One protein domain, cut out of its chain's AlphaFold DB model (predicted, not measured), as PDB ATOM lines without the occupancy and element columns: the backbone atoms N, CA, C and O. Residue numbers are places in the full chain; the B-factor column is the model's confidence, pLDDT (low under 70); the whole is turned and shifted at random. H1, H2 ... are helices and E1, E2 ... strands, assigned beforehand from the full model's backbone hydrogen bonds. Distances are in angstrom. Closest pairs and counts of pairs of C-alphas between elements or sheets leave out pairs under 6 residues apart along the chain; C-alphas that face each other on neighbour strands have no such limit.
ATOM      1  N   ILE A  36      -3.716 -62.580  -0.970       98.31
ATOM      2  CA  ILE A  36      -4.324 -61.536  -1.795       98.31
ATOM      3  C   ILE A  36      -5.157 -62.204  -2.884       98.31
ATOM      4  O   ILE A  36      -4.634 -62.916  -3.741       98.31
ATOM      5  N   VAL A  37      -6.461 -61.949  -2.854       98.12
ATOM      6  CA  VAL A  37      -7.405 -62.386  -3.879       98.12
ATOM      7  C   VAL A  37      -7.607 -61.243  -4.864       98.12
ATOM      8  O   VAL A  37      -8.109 -60.179  -4.497       98.12
ATOM      9  N   TRP A  38      -7.214 -61.478  -6.112       97.62
ATOM     10  CA  TRP A  38      -7.306 -60.498  -7.189       97.62
ATOM     11  C   TRP A  38      -8.715 -60.432  -7.770       97.62
ATOM     12  O   TRP A  38      -9.266 -61.437  -8.236       97.62
ATOM     13  N   ASP A  39      -9.289 -59.234  -7.766       95.69
ATOM     14  CA  ASP A  39     -10.557 -58.956  -8.420       95.69
ATOM     15  C   ASP A  39     -10.475 -59.278  -9.914       95.69
ATOM     16  O   ASP A  39      -9.452 -59.051 -10.564       95.69
ATOM     17  N   ARG A  40     -11.549 -59.861 -10.457       93.44
ATOM     18  CA  ARG A  40     -11.622 -60.334 -11.855       93.44
ATOM     19  C   ARG A  40     -10.490 -61.298 -12.273       93.44
ATOM     20  O   ARG A  40     -10.361 -61.592 -13.457       93.44
ATOM     21  N   GLY A  41      -9.697 -61.817 -11.329       95.00
ATOM     22  CA  GLY A  41      -8.511 -62.629 -11.616       95.00
ATOM     23  C   GLY A  41      -7.341 -61.842 -12.224       95.00
ATOM     24  O   GLY A  41      -6.453 -62.456 -12.813       95.00
ATOM     25  N   LEU A  42      -7.342 -60.511 -12.107       96.00
ATOM     26  CA  LEU A  42      -6.308 -59.633 -12.653       96.00
ATOM     27  C   LEU A  42      -5.244 -59.337 -11.593       96.00
ATOM     28  O   LEU A  42      -5.424 -58.473 -10.736       96.00
ATOM     29  N   ALA A  43      -4.140 -60.078 -11.650       97.19
ATOM     30  CA  ALA A  43      -2.950 -59.804 -10.854       97.19
ATOM     31  C   ALA A  43      -2.038 -58.776 -11.557       97.19
ATOM     32  O   ALA A  43      -2.099 -58.668 -12.788       97.19
ATOM     33  N   PRO A  44      -1.163 -58.069 -10.812       97.81
ATOM     34  CA  PRO A  44      -0.134 -57.218 -11.393       97.81
ATOM     35  C   PRO A  44       0.679 -57.978 -12.436       97.81
ATOM     36  O   PRO A  44       1.120 -59.105 -12.200       97.81
ATOM     37  N   SER A  45       0.827 -57.376 -13.612       96.44
ATOM     38  CA  SER A  45       1.453 -58.033 -14.768       96.44
ATOM     39  C   SER A  45       2.308 -57.098 -15.620       96.44
ATOM     40  O   SER A  45       2.759 -57.482 -16.702       96.44
ATOM     41  N   SER A  46       2.561 -55.878 -15.138       96.56
ATOM     42  CA  SER A  46       3.447 -54.938 -15.817       96.56
ATOM     43  C   SER A  46       4.842 -55.538 -16.037       96.56
ATOM     44  O   SER A  46       5.366 -56.233 -15.164       96.56
ATOM     45  N   PRO A  47       5.518 -55.211 -17.155       97.31
ATOM     46  CA  PRO A  47       6.925 -55.556 -17.355       97.31
ATOM     47  C   PRO A  47       7.866 -55.041 -16.253       97.31
ATOM     48  O   PRO A  47       9.011 -55.482 -16.181       97.31
ATOM     49  N   LEU A  48       7.420 -54.084 -15.430       98.19
ATOM     50  CA  LEU A  48       8.190 -53.544 -14.310       98.19
ATOM     51  C   LEU A  48       8.043 -54.355 -13.011       98.19
ATOM     52  O   LEU A  48       8.786 -54.081 -12.075       98.19
ATOM     53  N   GLU A  49       7.141 -55.339 -12.925       98.19
ATOM     54  CA  GLU A  49       6.915 -56.116 -11.686       98.19
ATOM     55  C   GLU A  49       8.135 -56.956 -11.257       98.19
ATOM     56  O   GLU A  49       8.301 -57.264 -10.076       98.19
ATOM     57  N   ASP A  50       9.039 -57.275 -12.189       98.00
ATOM     58  CA  ASP A  50      10.310 -57.947 -11.882       98.00
ATOM     59  C   ASP A  50      11.377 -56.989 -11.305       98.00
ATOM     60  O   ASP A  50      12.446 -57.434 -10.875       98.00
ATOM     61  N   ASP A  51      11.128 -55.672 -11.287       98.44
ATOM     62  CA  ASP A  51      12.075 -54.698 -10.745       98.44
ATOM     63  C   ASP A  51      12.081 -54.724  -9.203       98.44
ATOM     64  O   ASP A  51      11.023 -54.615  -8.575       98.44
ATOM     65  N   PRO A  52      13.257 -54.788  -8.548       97.81
ATOM     66  CA  PRO A  52      13.341 -54.859  -7.089       97.81
ATOM     67  C   PRO A  52      12.731 -53.650  -6.363       97.81
ATOM     68  O   PRO A  52      12.306 -53.789  -5.218       97.81
ATOM     69  N   ILE A  53      12.679 -52.466  -6.986       98.31
ATOM     70  CA  ILE A  53      12.029 -51.289  -6.388       98.31
ATOM     71  C   ILE A  53      10.506 -51.422  -6.477       98.31
ATOM     72  O   ILE A  53       9.812 -51.059  -5.531       98.31
ATOM     73  N   VAL A  54       9.977 -51.983  -7.569       98.62
ATOM     74  CA  VAL A  54       8.535 -52.252  -7.699       98.62
ATOM     75  C   VAL A  54       8.106 -53.323  -6.700       98.62
ATOM     76  O   VAL A  54       7.114 -53.135  -6.002       98.62
ATOM     77  N   GLN A  55       8.901 -54.380  -6.523       98.44
ATOM     78  CA  GLN A  55       8.662 -55.377  -5.475       98.44
ATOM     79  C   GLN A  55       8.679 -54.745  -4.076       98.44
ATOM     80  O   GLN A  55       7.765 -54.974  -3.287       98.44
ATOM     81  N   ALA A  56       9.655 -53.875  -3.784       98.19
ATOM     82  CA  ALA A  56       9.682 -53.128  -2.526       98.19
ATOM     83  C   ALA A  56       8.454 -52.214  -2.360       98.19
ATOM     84  O   ALA A  56       7.936 -52.096  -1.252       98.19
ATOM     85  N   ALA A  57       7.956 -51.602  -3.441       98.31
ATOM     86  CA  ALA A  57       6.733 -50.802  -3.428       98.31
ATOM     87  C   ALA A  57       5.508 -51.650  -3.051       98.31
ATOM     88  O   ALA A  57       4.764 -51.274  -2.144       98.31
ATOM     89  N   ARG A  58       5.339 -52.818  -3.689       98.31
ATOM     90  CA  ARG A  58       4.246 -53.761  -3.397       98.31
ATOM     91  C   ARG A  58       4.271 -54.205  -1.934       98.31
ATOM     92  O   ARG A  58       3.259 -54.092  -1.244       98.31
ATOM     93  N   GLU A  59       5.436 -54.622  -1.440       98.44
ATOM     94  CA  GLU A  59       5.606 -55.021  -0.037       98.44
ATOM     95  C   GLU A  59       5.380 -53.850   0.932       98.44
ATOM     96  O   GLU A  59       4.782 -54.031   1.994       98.44
ATOM     97  N   SER A  60       5.768 -52.624   0.552       98.19
ATOM     98  CA  SER A  60       5.526 -51.427   1.367       98.19
ATOM     99  C   SER A  60       4.031 -51.162   1.588       98.19
ATOM    100  O   SER A  60       3.635 -50.824   2.705       98.19
ATOM    101  N   ASP A  61       3.187 -51.359   0.570       98.31
ATOM    102  CA  ASP A  61       1.737 -51.163   0.696       98.31
ATOM    103  C   ASP A  61       1.062 -52.305   1.458       98.31
ATOM    104  O   ASP A  61       0.141 -52.060   2.244       98.31
ATOM    105  N   ILE A  62       1.544 -53.542   1.291       98.50
ATOM    106  CA  ILE A  62       1.088 -54.692   2.084       98.50
ATOM    107  C   ILE A  62       1.391 -54.451   3.569       98.50
ATOM    108  O   ILE A  62       0.484 -54.520   4.405       98.50
ATOM    109  N   GLY A  63       2.638 -54.100   3.899       98.19
ATOM    110  CA  GLY A  63       3.068 -53.794   5.262       98.19
ATOM    111  C   GLY A  63       2.304 -52.629   5.885       98.19
ATOM    112  O   GLY A  63       1.860 -52.725   7.031       98.19
ATOM    113  N   LEU A  64       2.077 -51.554   5.121       97.75
ATOM    114  CA  LEU A  64       1.268 -50.407   5.541       97.75
ATOM    115  C   LEU A  64      -0.168 -50.817   5.884       97.75
ATOM    116  O   LEU A  64      -0.671 -50.484   6.963       97.75
ATOM    117  N   ALA A  65      -0.823 -51.552   4.985       97.81
ATOM    118  CA  ALA A  65      -2.194 -52.004   5.174       97.81
ATOM    119  C   ALA A  65      -2.310 -52.943   6.387       97.81
ATOM    120  O   ALA A  65      -3.219 -52.783   7.207       97.81
ATOM    121  N   MET A  66      -1.362 -53.870   6.558       97.75
ATOM    122  CA  MET A  66      -1.299 -54.779   7.709       97.75
ATOM    123  C   MET A  66      -1.081 -54.032   9.030       97.75
ATOM    124  O   MET A  66      -1.802 -54.285  10.000       97.75
ATOM    125  N   ALA A  67      -0.147 -53.078   9.075       96.94
ATOM    126  CA  ALA A  67       0.122 -52.279  10.271       96.94
ATOM    127  C   ALA A  67      -1.088 -51.422  10.662       96.94
ATOM    128  O   ALA A  67      -1.515 -51.440  11.815       96.94
ATOM    129  N   ARG A  68      -1.722 -50.744   9.695       95.25
ATOM    130  CA  ARG A  68      -2.955 -49.979   9.941       95.25
ATOM    131  C   ARG A  68      -4.103 -50.874  10.405       95.25
ATOM    132  O   ARG A  68      -4.803 -50.525  11.345       95.25
ATOM    133  N   ASN A  69      -4.299 -52.043   9.803       95.12
ATOM    134  CA  ASN A  69      -5.399 -52.927  10.197       95.12
ATOM    135  C   ASN A  69      -5.191 -53.552  11.587       95.12
ATOM    136  O   ASN A  69      -6.164 -53.822  12.288       95.12
ATOM    137  N   SER A  70      -3.940 -53.794  11.984       94.44
ATOM    138  CA  SER A  70      -3.595 -54.454  13.251       94.44
ATOM    139  C   SER A  70      -3.257 -53.500  14.397       94.44
ATOM    140  O   SER A  70      -3.259 -53.936  15.546       94.44
ATOM    141  N   GLY A  71      -2.940 -52.235  14.106       93.94
ATOM    142  CA  GLY A  71      -2.382 -51.286  15.075       93.94
ATOM    143  C   GLY A  71      -0.947 -51.608  15.515       93.94
ATOM    144  O   GLY A  71      -0.452 -50.986  16.459       93.94
ATOM    145  N   ASP A  72      -0.282 -52.576  14.870       95.81
ATOM    146  CA  ASP A  72       1.084 -52.984  15.193       95.81
ATOM    147  C   ASP A  72       2.104 -52.375  14.220       95.81
ATOM    148  O   ASP A  72       2.289 -52.863  13.105       95.81
ATOM    149  N   PHE A  73       2.792 -51.316  14.656       96.00
ATOM    150  CA  PHE A  73       3.817 -50.623  13.863       96.00
ATOM    151  C   PHE A  73       5.230 -51.189  14.081       96.00
ATOM    152  O   PHE A  73       6.205 -50.664  13.541       96.00
ATOM    153  N   THR A  74       5.355 -52.290  14.832       95.75
ATOM    154  CA  THR A  74       6.623 -53.017  15.023       95.75
ATOM    155  C   THR A  74       6.822 -54.155  14.025       95.75
ATOM    156  O   THR A  74       7.867 -54.808  14.049       95.75
ATOM    157  N   ILE A  75       5.839 -54.417  13.156       96.50
ATOM    158  CA  ILE A  75       5.885 -55.557  12.238       96.50
ATOM    159  C   ILE A  75       7.011 -55.405  11.213       96.50
ATOM    160  O   ILE A  75       7.233 -54.322  10.656       96.50
ATOM    161  N   ARG A  76       7.703 -56.510  10.929       96.19
ATOM    162  CA  ARG A  76       8.771 -56.573   9.924       96.19
ATOM    163  C   ARG A  76       8.293 -56.150   8.544       96.19
ATOM    164  O   ARG A  76       8.984 -55.380   7.895       96.19
ATOM    165  N   GLN A  77       7.094 -56.572   8.147       96.88
ATOM    166  CA  GLN A  77       6.490 -56.219   6.858       96.88
ATOM    167  C   GLN A  77       6.402 -54.706   6.622       96.88
ATOM    168  O   GLN A  77       6.428 -54.261   5.484       96.88
ATOM    169  N   LEU A  78       6.310 -53.905   7.686       96.81
ATOM    170  CA  LEU A  78       6.359 -52.451   7.589       96.81
ATOM    171  C   LEU A  78       7.805 -51.938   7.669       96.81
ATOM    172  O   LEU A  78       8.250 -51.197   6.797       96.81
ATOM    173  N   ASN A  79       8.544 -52.342   8.706       94.88
ATOM    174  CA  ASN A  79       9.869 -51.791   9.033       94.88
ATOM    175  C   ASN A  79      10.966 -52.154   8.014       94.88
ATOM    176  O   ASN A  79      11.947 -51.418   7.870       94.88
ATOM    177  N   ASP A  80      10.801 -53.265   7.292       95.44
ATOM    178  CA  ASP A  80      11.720 -53.673   6.228       95.44
ATOM    179  C   ASP A  80      11.519 -52.843   4.934       95.44
ATOM    180  O   ASP A  80      12.439 -52.804   4.116       95.44
ATOM    181  N   HIS A  81      10.381 -52.144   4.768       96.88
ATOM    182  CA  HIS A  81       9.972 -51.509   3.498       96.88
ATOM    183  C   HIS A  81       9.599 -50.021   3.581       96.88
ATOM    184  O   HIS A  81       9.487 -49.369   2.545       96.88
ATOM    185  N   TRP A  82       9.447 -49.465   4.781       96.69
ATOM    186  CA  TRP A  82       9.248 -48.036   5.016       96.69
ATOM    187  C   TRP A  82      10.343 -47.474   5.909       96.69
ATOM    188  O   TRP A  82      10.846 -48.165   6.796       96.69
ATOM    189  N   ASN A  83      10.685 -46.205   5.702       94.38
ATOM    190  CA  ASN A  83      11.579 -45.517   6.621       94.38
ATOM    191  C   ASN A  83      10.907 -45.244   7.974       94.38
ATOM    192  O   ASN A  83       9.692 -45.044   8.081       94.38
ATOM    193  N   HIS A  84      11.707 -45.213   9.032       92.94
ATOM    194  CA  HIS A  84      11.247 -45.056  10.408       92.94
ATOM    195  C   HIS A  84      10.451 -43.770  10.618       92.94
ATOM    196  O   HIS A  84       9.439 -43.780  11.319       92.94
ATOM    197  N   ARG A  85      10.869 -42.663   9.989       90.94
ATOM    198  CA  ARG A  85      10.137 -41.391  10.084       90.94
ATOM    199  C   ARG A  85       8.675 -41.554   9.662       90.94
ATOM    200  O   ARG A  85       7.790 -41.122  10.398       90.94
ATOM    201  N   HIS A  86       8.424 -42.202   8.522       93.12
ATOM    202  CA  HIS A  86       7.061 -42.461   8.063       93.12
ATOM    203  C   HIS A  86       6.295 -43.337   9.058       93.12
ATOM    204  O   HIS A  86       5.149 -43.042   9.383       93.12
ATOM    205  N   ILE A  87       6.936 -44.378   9.592       95.19
ATOM    206  CA  ILE A  87       6.320 -45.305  10.551       95.19
ATOM    207  C   ILE A  87       5.901 -44.583  11.847       95.19
ATOM    208  O   ILE A  87       4.814 -44.833  12.371       95.19
ATOM    209  N   VAL A  88       6.716 -43.648  12.344       93.25
ATOM    210  CA  VAL A  88       6.379 -42.803  13.504       93.25
ATOM    211  C   VAL A  88       5.186 -41.901  13.230       93.25
ATOM    212  O   VAL A  88       4.274 -41.817  14.058       93.25
ATOM    213  N   ASP A  89       5.168 -41.226  12.085       91.62
ATOM    214  CA  ASP A  89       4.058 -40.340  11.731       91.62
ATOM    215  C   ASP A  89       2.763 -41.135  11.502       91.62
ATOM    216  O   ASP A  89       1.682 -40.719  11.927       91.62
ATOM    217  N   LEU A  90       2.884 -42.335  10.937       93.50
ATOM    218  CA  LEU A  90       1.793 -43.281  10.764       93.50
ATOM    219  C   LEU A  90       1.208 -43.748  12.108       93.50
ATOM    220  O   LEU A  90      -0.013 -43.708  12.275       93.50
ATOM    221  N   ALA A  91       2.044 -44.136  13.077       94.38
ATOM    222  CA  ALA A  91       1.594 -44.558  14.408       94.38
ATOM    223  C   ALA A  91       0.882 -43.424  15.169       94.38
ATOM    224  O   ALA A  91      -0.174 -43.630  15.775       94.38
ATOM    225  N   LYS A  92       1.406 -42.194  15.072       92.81
ATOM    226  CA  LYS A  92       0.752 -40.992  15.616       92.81
ATOM    227  C   LYS A  92      -0.590 -40.715  14.946       92.81
ATOM    228  O   LYS A  92      -1.564 -40.424  15.630       92.81
ATOM    229  N   SER A  93      -0.655 -40.809  13.618       90.94
ATOM    230  CA  SER A  93      -1.913 -40.618  12.893       90.94
ATOM    231  C   SER A  93      -2.942 -41.664  13.309       90.94
ATOM    232  O   SER A  93      -4.095 -41.318  13.535       90.94
ATOM    233  N   TYR A  94      -2.523 -42.923  13.450       91.50
ATOM    234  CA  TYR A  94      -3.392 -44.011  13.883       91.50
ATOM    235  C   TYR A  94      -3.934 -43.789  15.303       91.50
ATOM    236  O   TYR A  94      -5.117 -44.012  15.547       91.50
ATOM    237  N   SER A  95      -3.110 -43.308  16.241       90.19
ATOM    238  CA  SER A  95      -3.562 -43.035  17.614       90.19
ATOM    239  C   SER A  95      -4.521 -41.843  17.721       90.19
ATOM    240  O   SER A  95      -5.364 -41.821  18.618       90.19
ATOM    241  N   ALA A  96      -4.417 -40.871  16.811       90.06
ATOM    242  CA  ALA A  96      -5.248 -39.666  16.798       90.06
ATOM    243  C   ALA A  96      -6.552 -39.803  15.987       90.06
ATOM    244  O   ALA A  96      -7.425 -38.938  16.074       90.06
ATOM    245  N   GLU A  97      -6.685 -40.849  15.175       86.25
ATOM    246  CA  GLU A  97      -7.793 -41.006  14.236       86.25
ATOM    247  C   GLU A  97      -9.118 -41.330  14.948       86.25
ATOM    248  O   GLU A  97      -9.210 -42.265  15.747       86.25
ATOM    249  N   THR A  98     -10.163 -40.563  14.629       82.88
ATOM    250  CA  THR A  98     -11.504 -40.679  15.228       82.88
ATOM    251  C   THR A  98     -12.509 -41.435  14.357       82.88
ATOM    252  O   THR A  98     -13.569 -41.813  14.856       82.88
ATOM    253  N   THR A  99     -12.183 -41.660  13.082       79.81
ATOM    254  CA  THR A  99     -12.991 -42.420  12.116       79.81
ATOM    255  C   THR A  99     -12.380 -43.804  11.896       79.81
ATOM    256  O   THR A  99     -11.179 -43.990  12.068       79.81
ATOM    257  N   PHE A 100     -13.195 -44.800  11.536       79.62
ATOM    258  CA  PHE A 100     -12.745 -46.189  11.414       79.62
ATOM    259  C   PHE A 100     -12.714 -46.599   9.960       79.62
ATOM    260  O   PHE A 100     -13.756 -46.792   9.335       79.62
ATOM    261  N   TYR A 101     -11.496 -46.758   9.468       90.12
ATOM    262  CA  TYR A 101     -11.227 -47.311   8.163       90.12
ATOM    263  C   TYR A 101     -10.374 -48.562   8.307       90.12
ATOM    264  O   TYR A 101      -9.489 -48.638   9.161       90.12
ATOM    265  N   VAL A 102     -10.625 -49.541   7.448       93.81
ATOM    266  CA  VAL A 102      -9.710 -50.660   7.231       93.81
ATOM    267  C   VAL A 102      -9.224 -50.636   5.795       93.81
ATOM    268  O   VAL A 102      -9.950 -50.232   4.888       93.81
ATOM    269  N   ASN A 103      -7.990 -51.078   5.595       96.38
ATOM    270  CA  ASN A 103      -7.418 -51.273   4.272       96.38
ATOM    271  C   ASN A 103      -7.853 -52.658   3.785       96.38
ATOM    272  O   ASN A 103      -7.369 -53.645   4.351       96.38
ATOM    273  N   PRO A 104      -8.752 -52.774   2.792       97.31
ATOM    274  CA  PRO A 104      -9.189 -54.077   2.292       97.31
ATOM    275  C   PRO A 104      -8.044 -54.936   1.749       97.31
ATOM    276  O   PRO A 104      -8.141 -56.160   1.777       97.31
ATOM    277  N   GLY A 105      -6.978 -54.292   1.283       97.88
ATOM    278  CA  GLY A 105      -5.752 -54.865   0.740       97.88
ATOM    279  C   GLY A 105      -4.717 -53.755   0.499       97.88
ATOM    280  O   GLY A 105      -4.917 -52.634   0.989       97.88
ATOM    281  N   PRO A 106      -3.626 -54.031  -0.240       97.62
ATOM    282  CA  PRO A 106      -2.709 -52.984  -0.697       97.62
ATOM    283  C   PRO A 106      -3.431 -51.997  -1.627       97.62
ATOM    284  O   PRO A 106      -4.423 -52.361  -2.256       97.62
ATOM    285  N   TYR A 107      -2.946 -50.758  -1.721       97.00
ATOM    286  CA  TYR A 107      -3.528 -49.776  -2.639       97.00
ATOM    287  C   TYR A 107      -3.477 -50.281  -4.097       97.00
ATOM    288  O   TYR A 107      -2.464 -50.856  -4.506       97.00
ATOM    289  N   PRO A 108      -4.552 -50.096  -4.884       97.81
ATOM    290  CA  PRO A 108      -4.614 -50.576  -6.258       97.81
ATOM    291  C   PRO A 108      -3.861 -49.627  -7.194       97.81
ATOM    292  O   PRO A 108      -4.294 -48.502  -7.434       97.81
ATOM    293  N   TRP A 109      -2.739 -50.080  -7.750       98.12
ATOM    294  CA  TRP A 109      -1.953 -49.301  -8.710       98.12
ATOM    295  C   TRP A 109      -1.170 -50.173  -9.700       98.12
ATOM    296  O   TRP A 109      -0.878 -51.342  -9.429       98.12
ATOM    297  N   GLU A 110      -0.780 -49.574 -10.825       98.19
ATOM    298  CA  GLU A 110       0.142 -50.118 -11.836       98.19
ATOM    299  C   GLU A 110       1.386 -49.218 -11.967       98.19
ATOM    300  O   GLU A 110       1.253 -47.986 -11.981       98.19
ATOM    301  N   PRO A 111       2.608 -49.776 -12.049       98.38
ATOM    302  CA  PRO A 111       3.805 -48.972 -12.251       98.38
ATOM    303  C   PRO A 111       3.839 -48.432 -13.683       98.38
ATOM    304  O   PRO A 111       3.693 -49.178 -14.652       98.38
ATOM    305  N   VAL A 112       4.085 -47.129 -13.824       98.19
ATOM    306  CA  VAL A 112       4.142 -46.459 -15.131       98.19
ATOM    307  C   VAL A 112       5.581 -46.389 -15.623       98.19
ATOM    308  O   VAL A 112       5.888 -46.837 -16.728       98.19
ATOM    309  N   ARG A 113       6.475 -45.799 -14.818       98.19
ATOM    310  CA  ARG A 113       7.894 -45.607 -15.161       98.19
ATOM    311  C   ARG A 113       8.711 -45.133 -13.964       98.19
ATOM    312  O   ARG A 113       8.176 -44.561 -13.021       98.19
ATOM    313  N   PHE A 114      10.030 -45.253 -14.068       98.31
ATOM    314  CA  PHE A 114      10.951 -44.511 -13.209       98.31
ATOM    315  C   PHE A 114      11.180 -43.104 -13.770       98.31
ATOM    316  O   PHE A 114      11.465 -42.944 -14.959       98.31
ATOM    317  N   LEU A 115      11.053 -42.088 -12.919       97.50
ATOM    318  CA  LEU A 115      11.387 -40.699 -13.256       97.50
ATOM    319  C   LEU A 115      12.852 -40.400 -12.970       97.50
ATOM    320  O   LEU A 115      13.518 -39.719 -13.746       97.50
ATOM    321  N   GLU A 116      13.330 -40.938 -11.854       96.38
ATOM    322  CA  GLU A 116      14.688 -40.796 -11.357       96.38
ATOM    323  C   GLU A 116      15.129 -42.152 -10.818       96.38
ATOM    324  O   GLU A 116      14.321 -42.889 -10.242       96.38
ATOM    325  N   ARG A 117      16.396 -42.500 -11.045       96.81
ATOM    326  CA  ARG A 117      16.981 -43.742 -10.549       96.81
ATOM    327  C   ARG A 117      18.498 -43.652 -10.536       96.81
ATOM    328  O   ARG A 117      19.115 -43.446 -11.582       96.81
ATOM    329  N   ASP A 118      19.071 -43.893  -9.370       95.75
ATOM    330  CA  ASP A 118      20.487 -44.177  -9.179       95.75
ATOM    331  C   ASP A 118      20.667 -45.341  -8.183       95.75
ATOM    332  O   ASP A 118      19.741 -46.120  -7.938       95.75
ATOM    333  N   ASP A 119      21.876 -45.514  -7.652       95.62
ATOM    334  CA  ASP A 119      22.205 -46.617  -6.747       95.62
ATOM    335  C   ASP A 119      21.605 -46.471  -5.337       95.62
ATOM    336  O   ASP A 119      21.647 -47.433  -4.558       95.62
ATOM    337  N   HIS A 120      21.130 -45.281  -4.962       95.25
ATOM    338  CA  HIS A 120      20.713 -44.918  -3.599       95.25
ATOM    339  C   HIS A 120      19.317 -44.297  -3.538       95.25
ATOM    340  O   HIS A 120      18.705 -44.310  -2.473       95.25
ATOM    341  N   PHE A 121      18.805 -43.779  -4.651       96.69
ATOM    342  CA  PHE A 121      17.525 -43.097  -4.740       96.69
ATOM    343  C   PHE A 121      16.763 -43.492  -6.008       96.69
ATOM    344  O   PHE A 121      17.345 -43.733  -7.069       96.69
ATOM    345  N   ALA A 122      15.436 -43.533  -5.906       97.88
ATOM    346  CA  ALA A 122      14.566 -43.681  -7.062       97.88
ATOM    347  C   ALA A 122      13.211 -43.003  -6.846       97.88
ATOM    348  O   ALA A 122      12.709 -42.930  -5.726       97.88
ATOM    349  N   VAL A 123      12.593 -42.576  -7.947       97.69
ATOM    350  CA  VAL A 123      11.203 -42.103  -7.981       97.69
ATOM    351  C   VAL A 123      10.430 -42.960  -8.968       97.69
ATOM    352  O   VAL A 123      10.670 -42.901 -10.180       97.69
ATOM    353  N   LEU A 124       9.497 -43.748  -8.445       98.12
ATOM    354  CA  LEU A 124       8.571 -44.554  -9.234       98.12
ATOM    355  C   LEU A 124       7.280 -43.759  -9.449       98.12
ATOM    356  O   LEU A 124       6.604 -43.398  -8.489       98.12
ATOM    357  N   GLU A 125       6.930 -43.491 -10.704       98.19
ATOM    358  CA  GLU A 125       5.609 -42.982 -11.065       98.19
ATOM    359  C   GLU A 125       4.652 -44.167 -11.234       98.19
ATOM    360  O   GLU A 125       4.942 -45.107 -11.983       98.19
ATOM    361  N   VAL A 126       3.526 -44.122 -10.529       98.25
ATOM    362  CA  VAL A 126       2.476 -45.146 -10.554       98.25
ATOM    363  C   VAL A 126       1.151 -44.527 -10.973       98.25
ATOM    364  O   VAL A 126       0.915 -43.336 -10.763       98.25
ATOM    365  N   CYS A 127       0.287 -45.345 -11.556       98.12
ATOM    366  CA  CYS A 127      -1.108 -45.014 -11.773       98.12
ATOM    367  C   CYS A 127      -1.936 -45.705 -10.695       98.12
ATOM    368  O   CYS A 127      -2.000 -46.931 -10.680       98.12
ATOM    369  N   GLU A 128      -2.529 -44.932  -9.791       97.69
ATOM    370  CA  GLU A 128      -3.384 -45.437  -8.716       97.69
ATOM    371  C   GLU A 128      -4.850 -45.358  -9.142       97.69
ATOM    372  O   GLU A 128      -5.299 -44.329  -9.658       97.69
ATOM    373  N   ALA A 129      -5.588 -46.447  -8.943       97.12
ATOM    374  CA  ALA A 129      -7.025 -46.470  -9.153       97.12
ATOM    375  C   ALA A 129      -7.710 -45.739  -7.997       97.12
ATOM    376  O   ALA A 129      -7.456 -46.032  -6.828       97.12
ATOM    377  N   ASP A 130      -8.607 -44.817  -8.325       95.38
ATOM    378  CA  ASP A 130      -9.319 -44.011  -7.341       95.38
ATOM    379  C   ASP A 130     -10.822 -43.938  -7.655       95.38
ATOM    380  O   ASP A 130     -11.268 -44.274  -8.757       95.38
ATOM    381  N   SER A 131     -11.609 -43.530  -6.661       92.38
ATOM    382  CA  SER A 131     -13.058 -43.346  -6.763       92.38
ATOM    383  C   SER A 131     -13.480 -42.069  -6.045       92.38
ATOM    384  O   SER A 131     -13.114 -41.860  -4.886       92.38
ATOM    385  N   GLU A 132     -14.294 -41.235  -6.698       84.69
ATOM    386  CA  GLU A 132     -14.836 -40.021  -6.073       84.69
ATOM    387  C   GLU A 132     -15.819 -40.300  -4.933       84.69
ATOM    388  O   GLU A 132     -15.951 -39.467  -4.033       84.69
ATOM    389  N   SER A 133     -16.523 -41.436  -4.970       82.69
ATOM    390  CA  SER A 133     -17.601 -41.734  -4.024       82.69
ATOM    391  C   SER A 133     -17.121 -42.464  -2.778       82.69
ATOM    392  O   SER A 133     -17.351 -41.995  -1.664       82.69
ATOM    393  N   ASP A 134     -16.494 -43.627  -2.959       79.56
ATOM    394  CA  ASP A 134     -16.336 -44.604  -1.876       79.56
ATOM    395  C   ASP A 134     -14.881 -44.752  -1.404       79.56
ATOM    396  O   ASP A 134     -14.651 -45.186  -0.274       79.56
ATOM    397  N   GLY A 135     -13.905 -44.341  -2.227       89.62
ATOM    398  CA  GLY A 135     -12.470 -44.493  -1.962       89.62
ATOM    399  C   GLY A 135     -12.020 -45.952  -1.775       89.62
ATOM    400  O   GLY A 135     -12.818 -46.888  -1.776       89.62
ATOM    401  N   TRP A 136     -10.710 -46.174  -1.615       94.69
ATOM    402  CA  TRP A 136     -10.168 -47.525  -1.380       94.69
ATOM    403  C   TRP A 136     -10.443 -48.052   0.038       94.69
ATOM    404  O   TRP A 136     -10.558 -49.254   0.270       94.69
ATOM    405  N   LEU A 137     -10.536 -47.153   1.016       93.56
ATOM    406  CA  LEU A 137     -10.674 -47.514   2.421       93.56
ATOM    407  C   LEU A 137     -12.106 -47.945   2.761       93.56
ATOM    408  O   LEU A 137     -13.077 -47.260   2.443       93.56
ATOM    409  N   TRP A 138     -12.248 -49.048   3.496       92.69
ATOM    410  CA  TRP A 138     -13.553 -49.505   3.973       92.69
ATOM    411  C   TRP A 138     -13.916 -48.867   5.309       92.69
ATOM    412  O   TRP A 138     -13.281 -49.150   6.324       92.69
ATOM    413  N   GLY A 139     -14.969 -48.052   5.302       91.00
ATOM    414  CA  GLY A 139     -15.669 -47.579   6.495       91.00
ATOM    415  C   GLY A 139     -16.945 -48.379   6.761       91.00
ATOM    416  O   GLY A 139     -17.190 -49.406   6.130       91.00
ATOM    417  N   GLU A 140     -17.789 -47.899   7.674       88.50
ATOM    418  CA  GLU A 140     -19.050 -48.564   8.049       88.50
ATOM    419  C   GLU A 140     -19.982 -48.786   6.848       88.50
ATOM    420  O   GLU A 140     -20.486 -49.893   6.653       88.50
ATOM    421  N   ASP A 141     -20.129 -47.777   5.988       88.25
ATOM    422  CA  ASP A 141     -21.030 -47.838   4.835       88.25
ATOM    423  C   ASP A 141     -20.446 -48.587   3.630       88.25
ATOM    424  O   ASP A 141     -21.206 -49.057   2.777       88.25
ATOM    425  N   SER A 142     -19.120 -48.720   3.530       90.50
ATOM    426  CA  SER A 142     -18.437 -49.352   2.388       90.50
ATOM    427  C   SER A 142     -17.879 -50.747   2.687       90.50
ATOM    428  O   SER A 142     -17.441 -51.443   1.770       90.50
ATOM    429  N   TYR A 143     -17.946 -51.212   3.939       92.00
ATOM    430  CA  TYR A 143     -17.313 -52.461   4.356       92.00
ATOM    431  C   TYR A 143     -17.756 -53.682   3.547       92.00
ATOM    432  O   TYR A 143     -18.934 -54.043   3.480       92.00
ATOM    433  N   GLY A 144     -16.770 -54.365   2.964       89.25
ATOM    434  CA  GLY A 144     -16.973 -55.585   2.194       89.25
ATOM    435  C   GLY A 144     -17.604 -55.378   0.817       89.25
ATOM    436  O   GLY A 144     -17.792 -56.382   0.118       89.25
ATOM    437  N   LYS A 145     -17.917 -54.132   0.431       92.25
ATOM    438  CA  LYS A 145     -18.350 -53.793  -0.926       92.25
ATOM    439  C   LYS A 145     -17.140 -53.793  -1.870       92.25
ATOM    440  O   LYS A 145     -16.049 -53.406  -1.449       92.25
ATOM    441  N   PRO A 146     -17.312 -54.222  -3.132       91.81
ATOM    442  CA  PRO A 146     -16.272 -54.069  -4.137       91.81
ATOM    443  C   PRO A 146     -15.920 -52.594  -4.324       91.81
ATOM    444  O   PRO A 146     -16.813 -51.753  -4.419       91.81
ATOM    445  N   PHE A 147     -14.628 -52.301  -4.401       95.38
ATOM    446  CA  PHE A 147     -14.126 -51.029  -4.888       95.38
ATOM    447  C   PHE A 147     -14.362 -50.934  -6.397       95.38
ATOM    448  O   PHE A 147     -14.003 -51.849  -7.140       95.38
ATOM    449  N   ILE A 148     -14.980 -49.839  -6.837       94.75
ATOM    450  CA  ILE A 148     -15.259 -49.561  -8.246       94.75
ATOM    451  C   ILE A 148     -14.558 -48.240  -8.578       94.75
ATOM    452  O   ILE A 148     -15.101 -47.183  -8.248       94.75
ATOM    453  N   PRO A 149     -13.354 -48.273  -9.173       95.44
ATOM    454  CA  PRO A 149     -12.680 -47.045  -9.560       95.44
ATOM    455  C   PRO A 149     -13.420 -46.360 -10.711       95.44
ATOM    456  O   PRO A 149     -13.959 -47.025 -11.599       95.44
ATOM    457  N   ASP A 150     -13.428 -45.030 -10.697       96.25
ATOM    458  CA  ASP A 150     -13.978 -44.178 -11.763       96.25
ATOM    459  C   ASP A 150     -12.919 -43.261 -12.397       96.25
ATOM    460  O   ASP A 150     -13.197 -42.551 -13.372       96.25
ATOM    461  N   ARG A 151     -11.685 -43.310 -11.877       96.62
ATOM    462  CA  ARG A 151     -10.540 -42.549 -12.375       96.62
ATOM    463  C   ARG A 151      -9.206 -43.199 -12.013       96.62
ATOM    464  O   ARG A 151      -9.102 -43.991 -11.079       96.62
ATOM    465  N   GLY A 152      -8.169 -42.807 -12.750       97.31
ATOM    466  CA  GLY A 152      -6.771 -43.110 -12.456       97.31
ATOM    467  C   GLY A 152      -5.992 -41.834 -12.189       97.31
ATOM    468  O   GLY A 152      -6.134 -40.848 -12.924       97.31
ATOM    469  N   VAL A 153      -5.164 -41.853 -11.149       97.00
ATOM    470  CA  VAL A 153      -4.380 -40.700 -10.695       97.00
ATOM    471  C   VAL A 153      -2.905 -41.052 -10.711       97.00
ATOM    472  O   VAL A 153      -2.492 -42.074 -10.163       97.00
ATOM    473  N   LEU A 154      -2.094 -40.186 -11.317       97.94
ATOM    474  CA  LEU A 154      -0.648 -40.346 -11.267       97.94
ATOM    475  C   LEU A 154      -0.120 -39.949  -9.884       97.94
ATOM    476  O   LEU A 154      -0.355 -38.832  -9.411       97.94
ATOM    477  N   TRP A 155       0.641 -40.854  -9.276       96.38
ATOM    478  CA  TRP A 155       1.357 -40.659  -8.017       96.38
ATOM    479  C   TRP A 155       2.843 -40.943  -8.186       96.38
ATOM    480  O   TRP A 155       3.274 -41.607  -9.127       96.38
ATOM    481  N   ARG A 156       3.643 -40.429  -7.251       96.81
ATOM    482  CA  ARG A 156       5.087 -40.657  -7.198       96.81
ATOM    483  C   ARG A 156       5.465 -41.239  -5.856       96.81
ATOM    484  O   ARG A 156       5.108 -40.682  -4.818       96.81
ATOM    485  N   TYR A 157       6.157 -42.365  -5.892       97.19
ATOM    486  CA  TYR A 157       6.672 -43.049  -4.719       97.19
ATOM    487  C   TYR A 157       8.190 -42.858  -4.693       97.19
ATOM    488  O   TYR A 157       8.895 -43.301  -5.601       97.19
ATOM    489  N   ASP A 158       8.664 -42.169  -3.657       97.12
ATOM    490  CA  ASP A 158      10.084 -41.928  -3.419       97.12
ATOM    491  C   ASP A 158      10.689 -43.129  -2.681       97.12
ATOM    492  O   ASP A 158      10.108 -43.634  -1.713       97.12
ATOM    493  N   PHE A 159      11.872 -43.563  -3.111       97.50
ATOM    494  CA  PHE A 159      12.612 -44.671  -2.514       97.50
ATOM    495  C   PHE A 159      14.047 -44.284  -2.204       97.50
ATOM    496  O   PHE A 159      14.705 -43.607  -2.994       97.50
ATOM    497  N   GLU A 160      14.550 -44.808  -1.093       96.56
ATOM    498  CA  GLU A 160      15.957 -44.729  -0.716       96.56
ATOM    499  C   GLU A 160      16.501 -46.106  -0.375       96.56
ATOM    500  O   GLU A 160      15.777 -46.985   0.101       96.56
ATOM    501  N   LYS A 161      17.795 -46.294  -0.620       95.06
ATOM    502  CA  LYS A 161      18.498 -47.501  -0.215       95.06
ATOM    503  C   LYS A 161      19.050 -47.315   1.195       95.06
ATOM    504  O   LYS A 161      20.093 -46.699   1.369       95.06
ATOM    505  N   LEU A 162      18.345 -47.868   2.175       92.25
ATOM    506  CA  LEU A 162      18.639 -47.760   3.604       92.25
ATOM    507  C   LEU A 162      18.954 -49.149   4.152       92.25
ATOM    508  O   LEU A 162      18.230 -50.109   3.862       92.25
ATOM    509  N   ASP A 163      20.056 -49.285   4.892       90.12
ATOM    510  CA  ASP A 163      20.516 -50.576   5.432       90.12
ATOM    511  C   ASP A 163      20.658 -51.660   4.332       90.12
ATOM    512  O   ASP A 163      20.373 -52.848   4.520       90.12
ATOM    513  N   GLY A 164      21.050 -51.233   3.125       91.69
ATOM    514  CA  GLY A 164      21.219 -52.091   1.947       91.69
ATOM    515  C   GLY A 164      19.928 -52.505   1.229       91.69
ATOM    516  O   GLY A 164      20.008 -53.282   0.272       91.69
ATOM    517  N   ARG A 165      18.757 -51.994   1.632       95.44
ATOM    518  CA  ARG A 165      17.445 -52.338   1.055       95.44
ATOM    519  C   ARG A 165      16.721 -51.105   0.533       95.44
ATOM    520  O   ARG A 165      16.857 -50.027   1.092       95.44
ATOM    521  N   TRP A 166      15.925 -51.271  -0.520       97.56
ATOM    522  CA  TRP A 166      15.026 -50.214  -0.976       97.56
ATOM    523  C   TRP A 166      13.857 -50.074  -0.004       97.56
ATOM    524  O   TRP A 166      13.111 -51.032   0.206       97.56
ATOM    525  N   LYS A 167      13.700 -48.881   0.564       97.56
ATOM    526  CA  LYS A 167      12.569 -48.510   1.411       97.56
ATOM    527  C   LYS A 167      11.851 -47.316   0.808       97.56
ATOM    528  O   LYS A 167      12.488 -46.413   0.266       97.56
ATOM    529  N   ARG A 168      10.528 -47.304   0.930       96.88
ATOM    530  CA  ARG A 168       9.717 -46.144   0.586       96.88
ATOM    531  C   ARG A 168       9.932 -45.059   1.637       96.88
ATOM    532  O   ARG A 168       9.978 -45.335   2.840       96.88
ATOM    533  N   VAL A 169      10.086 -43.828   1.172       95.06
ATOM    534  CA  VAL A 169      10.332 -42.649   2.007       95.06
ATOM    535  C   VAL A 169       9.289 -41.578   1.725       95.06
ATOM    536  O   VAL A 169       8.613 -41.577   0.698       95.06
ATOM    537  N   THR A 170       9.153 -40.627   2.643       86.62
ATOM    538  CA  THR A 170       8.344 -39.420   2.432       86.62
ATOM    539  C   THR A 170       9.264 -38.201   2.409       86.62
ATOM    540  O   THR A 170       9.380 -37.489   3.406       86.62
ATOM    541  N   ARG A 171       9.961 -37.979   1.282       79.19
ATOM    542  CA  ARG A 171      10.766 -36.759   1.065       79.19
ATOM    543  C   ARG A 171       9.883 -35.576   0.706       79.19
ATOM    544  O   ARG A 171      10.048 -34.480   1.237       79.19
ATOM    545  N   HIS A 172       8.934 -35.820  -0.188       80.38
ATOM    546  CA  HIS A 172       8.024 -34.808  -0.691       80.38
ATOM    547  C   HIS A 172       6.602 -35.063  -0.197       80.38
ATOM    548  O   HIS A 172       6.151 -36.201  -0.082       80.38
ATOM    549  N   SER A 173       5.884 -33.975   0.069       78.69
ATOM    550  CA  SER A 173       4.432 -34.016   0.202       78.69
ATOM    551  C   SER A 173       3.838 -33.714  -1.166       78.69
ATOM    552  O   SER A 173       3.970 -32.593  -1.666       78.69
ATOM    553  N   TYR A 174       3.246 -34.727  -1.793       85.69
ATOM    554  CA  TYR A 174       2.564 -34.579  -3.070       85.69
ATOM    555  C   TYR A 174       1.080 -34.313  -2.852       85.69
ATOM    556  O   TYR A 174       0.424 -34.965  -2.039       85.69
ATOM    557  N   GLY A 175       0.558 -33.326  -3.574       84.19
ATOM    558  CA  GLY A 175      -0.866 -33.028  -3.574       84.19
ATOM    559  C   GLY A 175      -1.642 -34.058  -4.388       84.19
ATOM    560  O   GLY A 175      -1.160 -34.556  -5.406       84.19
ATOM    561  N   TYR A 176      -2.876 -34.331  -3.972       84.31
ATOM    562  CA  TYR A 176      -3.793 -35.163  -4.745       84.31
ATOM    563  C   TYR A 176      -3.975 -34.604  -6.171       84.31
ATOM    564  O   TYR A 176      -4.220 -33.407  -6.346       84.31
ATOM    565  N   GLY A 177      -3.841 -35.460  -7.188       83.31
ATOM    566  CA  GLY A 177      -4.001 -35.087  -8.601       83.31
ATOM    567  C   GLY A 177      -2.874 -34.226  -9.185       83.31
ATOM    568  O   GLY A 177      -2.981 -33.779 -10.327       83.31
ATOM    569  N   GLN A 178      -1.783 -33.997  -8.443       92.62
ATOM    570  CA  GLN A 178      -0.693 -33.102  -8.850       92.62
ATOM    571  C   GLN A 178      -0.044 -33.488 -10.190       92.62
ATOM    572  O   GLN A 178       0.446 -32.613 -10.905       92.62
ATOM    573  N   PHE A 179      -0.020 -34.778 -10.530       94.56
ATOM    574  CA  PHE A 179       0.698 -35.288 -11.702       94.56
ATOM    575  C   PHE A 179      -0.205 -35.618 -12.892       94.56
ATOM    576  O   PHE A 179       0.296 -36.033 -13.933       94.56
ATOM    577  N   GLY A 180      -1.509 -35.362 -12.774       95.75
ATOM    578  CA  GLY A 180      -2.492 -35.637 -13.818       95.75
ATOM    579  C   GLY A 180      -3.159 -37.004 -13.676       95.75
ATOM    580  O   GLY A 180      -3.142 -37.622 -12.611       95.75
ATOM    581  N   SER A 181      -3.793 -37.440 -14.763       97.12
ATOM    582  CA  SER A 181      -4.574 -38.673 -14.834       97.12
ATOM    583  C   SER A 181      -3.899 -39.743 -15.689       97.12
ATOM    584  O   SER A 181      -2.994 -39.465 -16.479       97.12
ATOM    585  N   CYS A 182      -4.367 -40.978 -15.539       97.56
ATOM    586  CA  CYS A 182      -3.891 -42.147 -16.271       97.56
ATOM    587  C   CYS A 182      -5.030 -43.171 -16.477       97.56
ATOM    588  O   CYS A 182      -6.061 -43.066 -15.804       97.56
ATOM    589  N   PRO A 183      -4.890 -44.122 -17.423       96.94
ATOM    590  CA  PRO A 183      -5.863 -45.205 -17.618       96.94
ATOM    591  C   PRO A 183      -5.966 -46.096 -16.375       96.94
ATOM    592  O   PRO A 183      -4.940 -46.396 -15.767       96.94
ATOM    593  N   TYR A 184      -7.176 -46.526 -16.006       95.50
ATOM    594  CA  TYR A 184      -7.432 -47.197 -14.719       95.50
ATOM    595  C   TYR A 184      -8.213 -48.510 -14.815       95.50
ATOM    596  O   TYR A 184      -8.310 -49.248 -13.837       95.50
ATOM    597  N   GLU A 185      -8.772 -48.816 -15.981       94.75
ATOM    598  CA  GLU A 185      -9.723 -49.906 -16.201       94.75
ATOM    599  C   GLU A 185      -9.122 -51.296 -15.915       94.75
ATOM    600  O   GLU A 185      -9.826 -52.221 -15.481       94.75
ATOM    601  N   ASP A 186      -7.808 -51.408 -16.112       95.19
ATOM    602  CA  ASP A 186      -7.028 -52.638 -15.977       95.19
ATOM    603  C   ASP A 186      -6.120 -52.648 -14.736       95.19
ATOM    604  O   ASP A 186      -5.337 -53.581 -14.565       95.19
ATOM    605  N   ILE A 187      -6.221 -51.649 -13.845       97.75
ATOM    606  CA  ILE A 187      -5.438 -51.645 -12.602       97.75
ATOM    607  C   ILE A 187      -5.872 -52.835 -11.723       97.75
ATOM    608  O   ILE A 187      -7.072 -53.010 -11.471       97.75
ATOM    609  N   PRO A 188      -4.925 -53.659 -11.235       97.88
ATOM    610  CA  PRO A 188      -5.218 -54.824 -10.424       97.88
ATOM    611  C   PRO A 188      -5.682 -54.387  -9.035       97.88
ATOM    612  O   PRO A 188      -5.054 -53.565  -8.363       97.88
ATOM    613  N   ILE A 189      -6.786 -54.977  -8.585       98.19
ATOM    614  CA  ILE A 189      -7.376 -54.712  -7.272       98.19
ATOM    615  C   ILE A 189      -7.275 -55.992  -6.450       98.19
ATOM    616  O   ILE A 189      -7.881 -57.007  -6.790       98.19
ATOM    617  N   GLY A 190      -6.494 -55.959  -5.372       97.94
ATOM    618  CA  GLY A 190      -6.264 -57.106  -4.495       97.94
ATOM    619  C   GLY A 190      -6.924 -56.926  -3.131       97.94
ATOM    620  O   GLY A 190      -6.730 -55.902  -2.482       97.94
ATOM    621  N   TYR A 191      -7.659 -57.937  -2.665       98.25
ATOM    622  CA  TYR A 191      -8.257 -57.962  -1.325       98.25
ATOM    623  C   TYR A 191      -7.568 -58.997  -0.440       98.25
ATOM    624  O   TYR A 191      -7.314 -60.118  -0.875       98.25
ATOM    625  N   PHE A 192      -7.342 -58.664   0.827       98.25
ATOM    626  CA  PHE A 192      -6.871 -59.626   1.815       98.25
ATOM    627  C   PHE A 192      -7.914 -60.715   2.100       98.25
ATOM    628  O   PHE A 192      -9.112 -60.453   2.261       98.25
ATOM    629  N   ASN A 193      -7.421 -61.944   2.233       97.19
ATOM    630  CA  ASN A 193      -8.147 -63.126   2.663       97.19
ATOM    631  C   ASN A 193      -7.394 -63.795   3.841       97.19
ATOM    632  O   ASN A 193      -6.259 -64.243   3.668       97.19
ATOM    633  N   PRO A 194      -7.988 -63.865   5.050       96.19
ATOM    634  CA  PRO A 194      -9.319 -63.374   5.400       96.19
ATOM    635  C   PRO A 194      -9.409 -61.845   5.347       96.19
ATOM    636  O   PRO A 194      -8.423 -61.139   5.554       96.19
ATOM    637  N   ARG A 195     -10.625 -61.336   5.121       95.06
ATOM    638  CA  ARG A 195     -10.886 -59.891   5.138       95.06
ATOM    639  C   ARG A 195     -10.541 -59.296   6.513       95.06
ATOM    640  O   ARG A 195     -10.858 -59.921   7.535       95.06
ATOM    641  N   PRO A 196      -9.947 -58.092   6.563       94.44
ATOM    642  CA  PRO A 196      -9.685 -57.405   7.820       94.44
ATOM    643  C   PRO A 196     -11.002 -57.056   8.510       94.44
ATOM    644  O   PRO A 196     -11.991 -56.746   7.852       94.44
ATOM    645  N   LYS A 197     -11.022 -57.090   9.842       91.25
ATOM    646  CA  LYS A 197     -12.226 -56.767  10.614       91.25
ATOM    647  C   LYS A 197     -12.369 -55.260  10.768       91.25
ATOM    648  O   LYS A 197     -11.499 -54.629  11.366       91.25
ATOM    649  N   LEU A 198     -13.502 -54.710  10.342       86.69
ATOM    650  CA  LEU A 198     -13.907 -53.376  10.775       86.69
ATOM    651  C   LEU A 198     -14.272 -53.434  12.263       86.69
ATOM    652  O   LEU A 198     -15.237 -54.096  12.645       86.69
ATOM    653  N   SER A 199     -13.462 -52.793  13.100       79.38
ATOM    654  CA  SER A 199     -13.644 -52.783  14.554       79.38
ATOM    655  C   SER A 199     -14.254 -51.458  14.991       79.38
ATOM    656  O   SER A 199     -13.907 -50.403  14.456       79.38
ATOM    657  N   LYS A 200     -15.145 -51.496  15.986       75.00
ATOM    658  CA  LYS A 200     -15.643 -50.270  16.627       75.00
ATOM    659  C   LYS A 200     -14.506 -49.581  17.399       75.00
ATOM    660  O   LYS A 200     -13.563 -50.261  17.801       75.00
ATOM    661  N   PRO A 201     -14.604 -48.275  17.708       68.62
ATOM    662  CA  PRO A 201     -13.564 -47.551  18.450       68.62
ATOM    663  C   PRO A 201     -13.122 -48.240  19.744       68.62
ATOM    664  O   PRO A 201     -11.935 -48.309  20.038       68.62
ATOM    665  N   SER A 202     -14.072 -48.792  20.502       68.12
ATOM    666  CA  SER A 202     -13.808 -49.505  21.759       68.12
ATOM    667  C   SER A 202     -13.081 -50.842  21.587       68.12
ATOM    668  O   SER A 202     -12.636 -51.424  22.570       68.12
ATOM    669  N   GLU A 203     -13.004 -51.349  20.359       77.69
ATOM    670  CA  GLU A 203     -12.413 -52.637  19.983       77.69
ATOM    671  C   GLU A 203     -11.132 -52.452  19.156       77.69
ATOM    672  O   GLU A 203     -10.532 -53.436  18.724       77.69
ATOM    673  N   ARG A 204     -10.711 -51.199  18.921       76.31
ATOM    674  CA  ARG A 204      -9.494 -50.888  18.169       76.31
ATOM    675  C   ARG A 204      -8.292 -51.484  18.888       76.31
ATOM    676  O   ARG A 204      -8.159 -51.380  20.109       76.31
ATOM    677  N   ALA A 205      -7.406 -52.096  18.111       79.88
ATOM    678  CA  ALA A 205      -6.158 -52.594  18.648       79.88
ATOM    679  C   ALA A 205      -5.360 -51.432  19.271       79.88
ATOM    680  O   ALA A 205      -5.299 -50.344  18.687       79.88
ATOM    681  N   PRO A 206      -4.765 -51.630  20.459       82.19
ATOM    682  CA  PRO A 206      -3.898 -50.621  21.041       82.19
ATOM    683  C   PRO A 206      -2.695 -50.392  20.126       82.19
ATOM    684  O   PRO A 206      -2.174 -51.338  19.533       82.19
ATOM    685  N   VAL A 207      -2.234 -49.144  20.056       87.06
ATOM    686  CA  VAL A 207      -1.044 -48.796  19.278       87.06
ATOM    687  C   VAL A 207       0.163 -49.494  19.883       87.06
ATOM    688  O   VAL A 207       0.488 -49.292  21.057       87.06
ATOM    689  N   ARG A 208       0.838 -50.316  19.081       89.12
ATOM    690  CA  ARG A 208       2.201 -50.747  19.388       89.12
ATOM    691  C   ARG A 208       3.142 -49.810  18.668       89.12
ATOM    692  O   ARG A 208       3.240 -49.844  17.444       89.12
ATOM    693  N   GLU A 209       3.756 -48.943  19.461       86.12
ATOM    694  CA  GLU A 209       4.638 -47.890  18.977       86.12
ATOM    695  C   GLU A 209       5.802 -48.456  18.150       86.12
ATOM    696  O   GLU A 209       6.249 -49.576  18.412       86.12
ATOM    697  N   PRO A 210       6.313 -47.690  17.173       85.69
ATOM    698  CA  PRO A 210       7.420 -48.108  16.325       85.69
ATOM    699  C   PRO A 210       8.671 -48.480  17.117       85.69
ATOM    700  O   PRO A 210       8.935 -47.951  18.202       85.69
ATOM    701  N   LEU A 211       9.498 -49.342  16.527       82.56
ATOM    702  CA  LEU A 211      10.816 -49.645  17.073       82.56
ATOM    703  C   LEU A 211      11.686 -48.386  17.084       82.56
ATOM    704  O   LEU A 211      11.657 -47.648  16.101       82.56
ATOM    705  N   PRO A 212      12.492 -48.143  18.131       81.69
ATOM    706  CA  PRO A 212      13.458 -47.055  18.100       81.69
ATOM    707  C   PRO A 212      14.447 -47.259  16.946       81.69
ATOM    708  O   PRO A 212      14.821 -48.395  16.647       81.69
ATOM    709  N   LEU A 213      14.902 -46.160  16.334       81.00
ATOM    710  CA  LEU A 213      15.988 -46.221  15.357       81.00
ATOM    711  C   LEU A 213      17.206 -46.910  15.961       81.00
ATOM    712  O   LEU A 213      17.651 -46.567  17.063       81.00
ATOM    713  N   ALA A 214      17.755 -47.857  15.209       74.00
ATOM    714  CA  ALA A 214      19.038 -48.436  15.541       74.00
ATOM    715  C   ALA A 214      20.113 -47.333  15.432       74.00
ATOM    716  O   ALA A 214      20.111 -46.603  14.434       74.00
ATOM    717  N   PRO A 215      21.013 -47.174  16.419       69.12
ATOM    718  CA  PRO A 215      22.083 -46.172  16.368       69.12
ATOM    719  C   PRO A 215      22.958 -46.246  15.108       69.12
ATOM    720  O   PRO A 215      23.563 -45.253  14.723       69.12
ATOM    721  N   GLU A 216      23.044 -47.428  14.502       70.44
ATOM    722  CA  GLU A 216      23.786 -47.730  13.281       70.44
ATOM    723  C   GLU A 216      22.996 -47.524  11.981       70.44
ATOM    724  O   GLU A 216      23.579 -47.679  10.912       70.44
ATOM    725  N   SER A 217      21.699 -47.212  12.054       73.62
ATOM    726  CA  SER A 217      20.872 -47.022  10.857       73.62
ATOM    727  C   SER A 217      21.242 -45.741  10.112       73.62
ATOM    728  O   SER A 217      21.492 -44.700  10.728       73.62
ATOM    729  N   ASP A 218      21.201 -45.800   8.779       75.50
ATOM    730  CA  ASP A 218      21.469 -44.637   7.919       75.50
ATOM    731  C   ASP A 218      20.513 -43.465   8.238       75.50
ATOM    732  O   ASP A 218      20.893 -42.294   8.203       75.50
ATOM    733  N   GLU A 219      19.284 -43.783   8.651       75.12
ATOM    734  CA  GLU A 219      18.252 -42.813   9.038       75.12
ATOM    735  C   GLU A 219      18.563 -42.064  10.346       75.12
ATOM    736  O   GLU A 219      18.145 -40.916  10.532       75.12
ATOM    737  N   TYR A 220      19.293 -42.691  11.274       63.00
ATOM    738  CA  TYR A 220      19.652 -42.072  12.552       63.00
ATOM    739  C   TYR A 220      20.620 -40.892  12.372       63.00
ATOM    740  O   TYR A 220      20.537 -39.897  13.097       63.00
ATOM    741  N   GLU A 221      21.514 -40.973  11.387       59.59
ATOM    742  CA  GLU A 221      22.490 -39.920  11.088       59.59
ATOM    743  C   GLU A 221      21.872 -38.730  10.336       59.59
ATOM    744  O   GLU A 221      22.309 -37.591  10.530       59.59
ATOM    745  N   GLU A 222      20.827 -38.953   9.534       58.84
ATOM    746  CA  GLU A 222      20.088 -37.870   8.873       58.84
ATOM    747  C   GLU A 222      19.294 -37.029   9.885       58.84
ATOM    748  O   GLU A 222      19.338 -35.803   9.833       58.84
ATOM    749  N   GLY A 223      18.666 -37.662  10.884       54.28
ATOM    750  CA  GLY A 223      17.918 -36.967  11.943       54.28
ATOM    751  C   GLY A 223      18.762 -36.113  12.902       54.28
ATOM    752  O   GLY A 223      18.204 -35.396  13.736       54.28
ATOM    753  N   ARG A 224      20.099 -36.184  12.818       45.47
ATOM    754  CA  ARG A 224      21.035 -35.340  13.585       45.47
ATOM    755  C   ARG A 224      21.452 -34.055  12.871       45.47
ATOM    756  O   ARG A 224      22.056 -33.202  13.526       45.47
TER     757      ARG A 224
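Overview. This is residues 36 to 224 of the 225 residues of an uncharacterized protein of Plantibacter flavus (UniProt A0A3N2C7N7). A strongly twisted sheet of four strands, E2 to E5, curls round the first part of one long helix, H1, which lies nearest the middle of the model. Short H2 packs on the later part of H1, H3 grazes the sheet, a small two-strand pair, E1 and E6, lies to one side, and a long unnamed stretch leads to short H4 at the far end. The printed part has 189 residues, in the order E1 H1 H2 H3 E2 E3 E4 E5 E6 H4; 84 residues are in named elements, under half, and the class is mixed, helices and strands. The larger sheet runs E2 - E3 - E4 - E5, antiparallel throughout, and E1 - E6 is antiparallel too. The whole is compact, with a radius of gyration of the C-alphas of 16.6 A, and spans 45 by 43 by 28 A.

Along the chain. E1, residues 36 to 38, begins at C-alpha 36 (-4.324, -61.536, -1.795). H1, residues 52 to 70, is 26.5 A long and begins at C-alpha 52 (13.341, -54.859, -7.089). H2 is residues 76 to 79, and H3, residues 84 to 96, is 18.5 A long. E2, residues 109 to 117, is 19.8 A long and bends by 60 degrees at residue 112. E3, residues 121 to 130, measures 27.0 A, and E4, residues 151 to 162, measures 33.7 A. E5 is residues 165 to 169, E6 residues 190 to 193, and H4 residues 218 to 222, ending at C-alpha 222 (20.088, -37.870, 8.873).

Arrangement. E2 to E5 form a meander, each strand the antiparallel neighbour and hairpin partner of the one before. N 110 and O 127 of E2 and E3 are 2.9 A apart, N 124 and O 157 of E3 and E4 2.9 A, and N 162 and O 165 of E4 and E5 2.8 A, within hydrogen-bond range. The sheet curls round residues 52 to 61 of H1, which is on one face of it, two layers; the closest C-alphas of H1 and E5 are those of Ile 53 and Trp 166, 6.3 A apart. H1 touches H2 with residues 59 to 67 alone, closest at the C-alphas of Gly 63 and Leu 78, 4.2 A. H3 only grazes the sheet, with residues 84 to 87; it is close to H1 but not clearly touching, at a shallow tilt of 27 degrees, the same way, with the C-alphas of Arg 68 and Tyr 94 closest at 7.2 A. N 37 and O 191 of E1 and E6 are 2.8 A apart, within hydrogen-bond range. H4 is not on the sheet; its closest C-alpha pair with E4 is Asp 218 and Leu 162, 6.0 A. Every O i to N i+4 pair is within hydrogen-bond range in H1 and H3; H4 has 0 of 1, with 1 of 2 O i to N i+3 pairs, and H2 is too short for an O i to N i+4 pair.

Size, cuts and confidence. The C-alphas farthest apart are those of Arg 40 and Arg 224, 48.4 A. The printed part has no cut. The long links are E1 to H1, H3 to E2, E3 to E4, E5 to E6 and E6 to H4, the last with 24 residues. The mean pLDDT of the printed part is 91.6; residues 201 to 202, 215 and 220 to 224 are under 70.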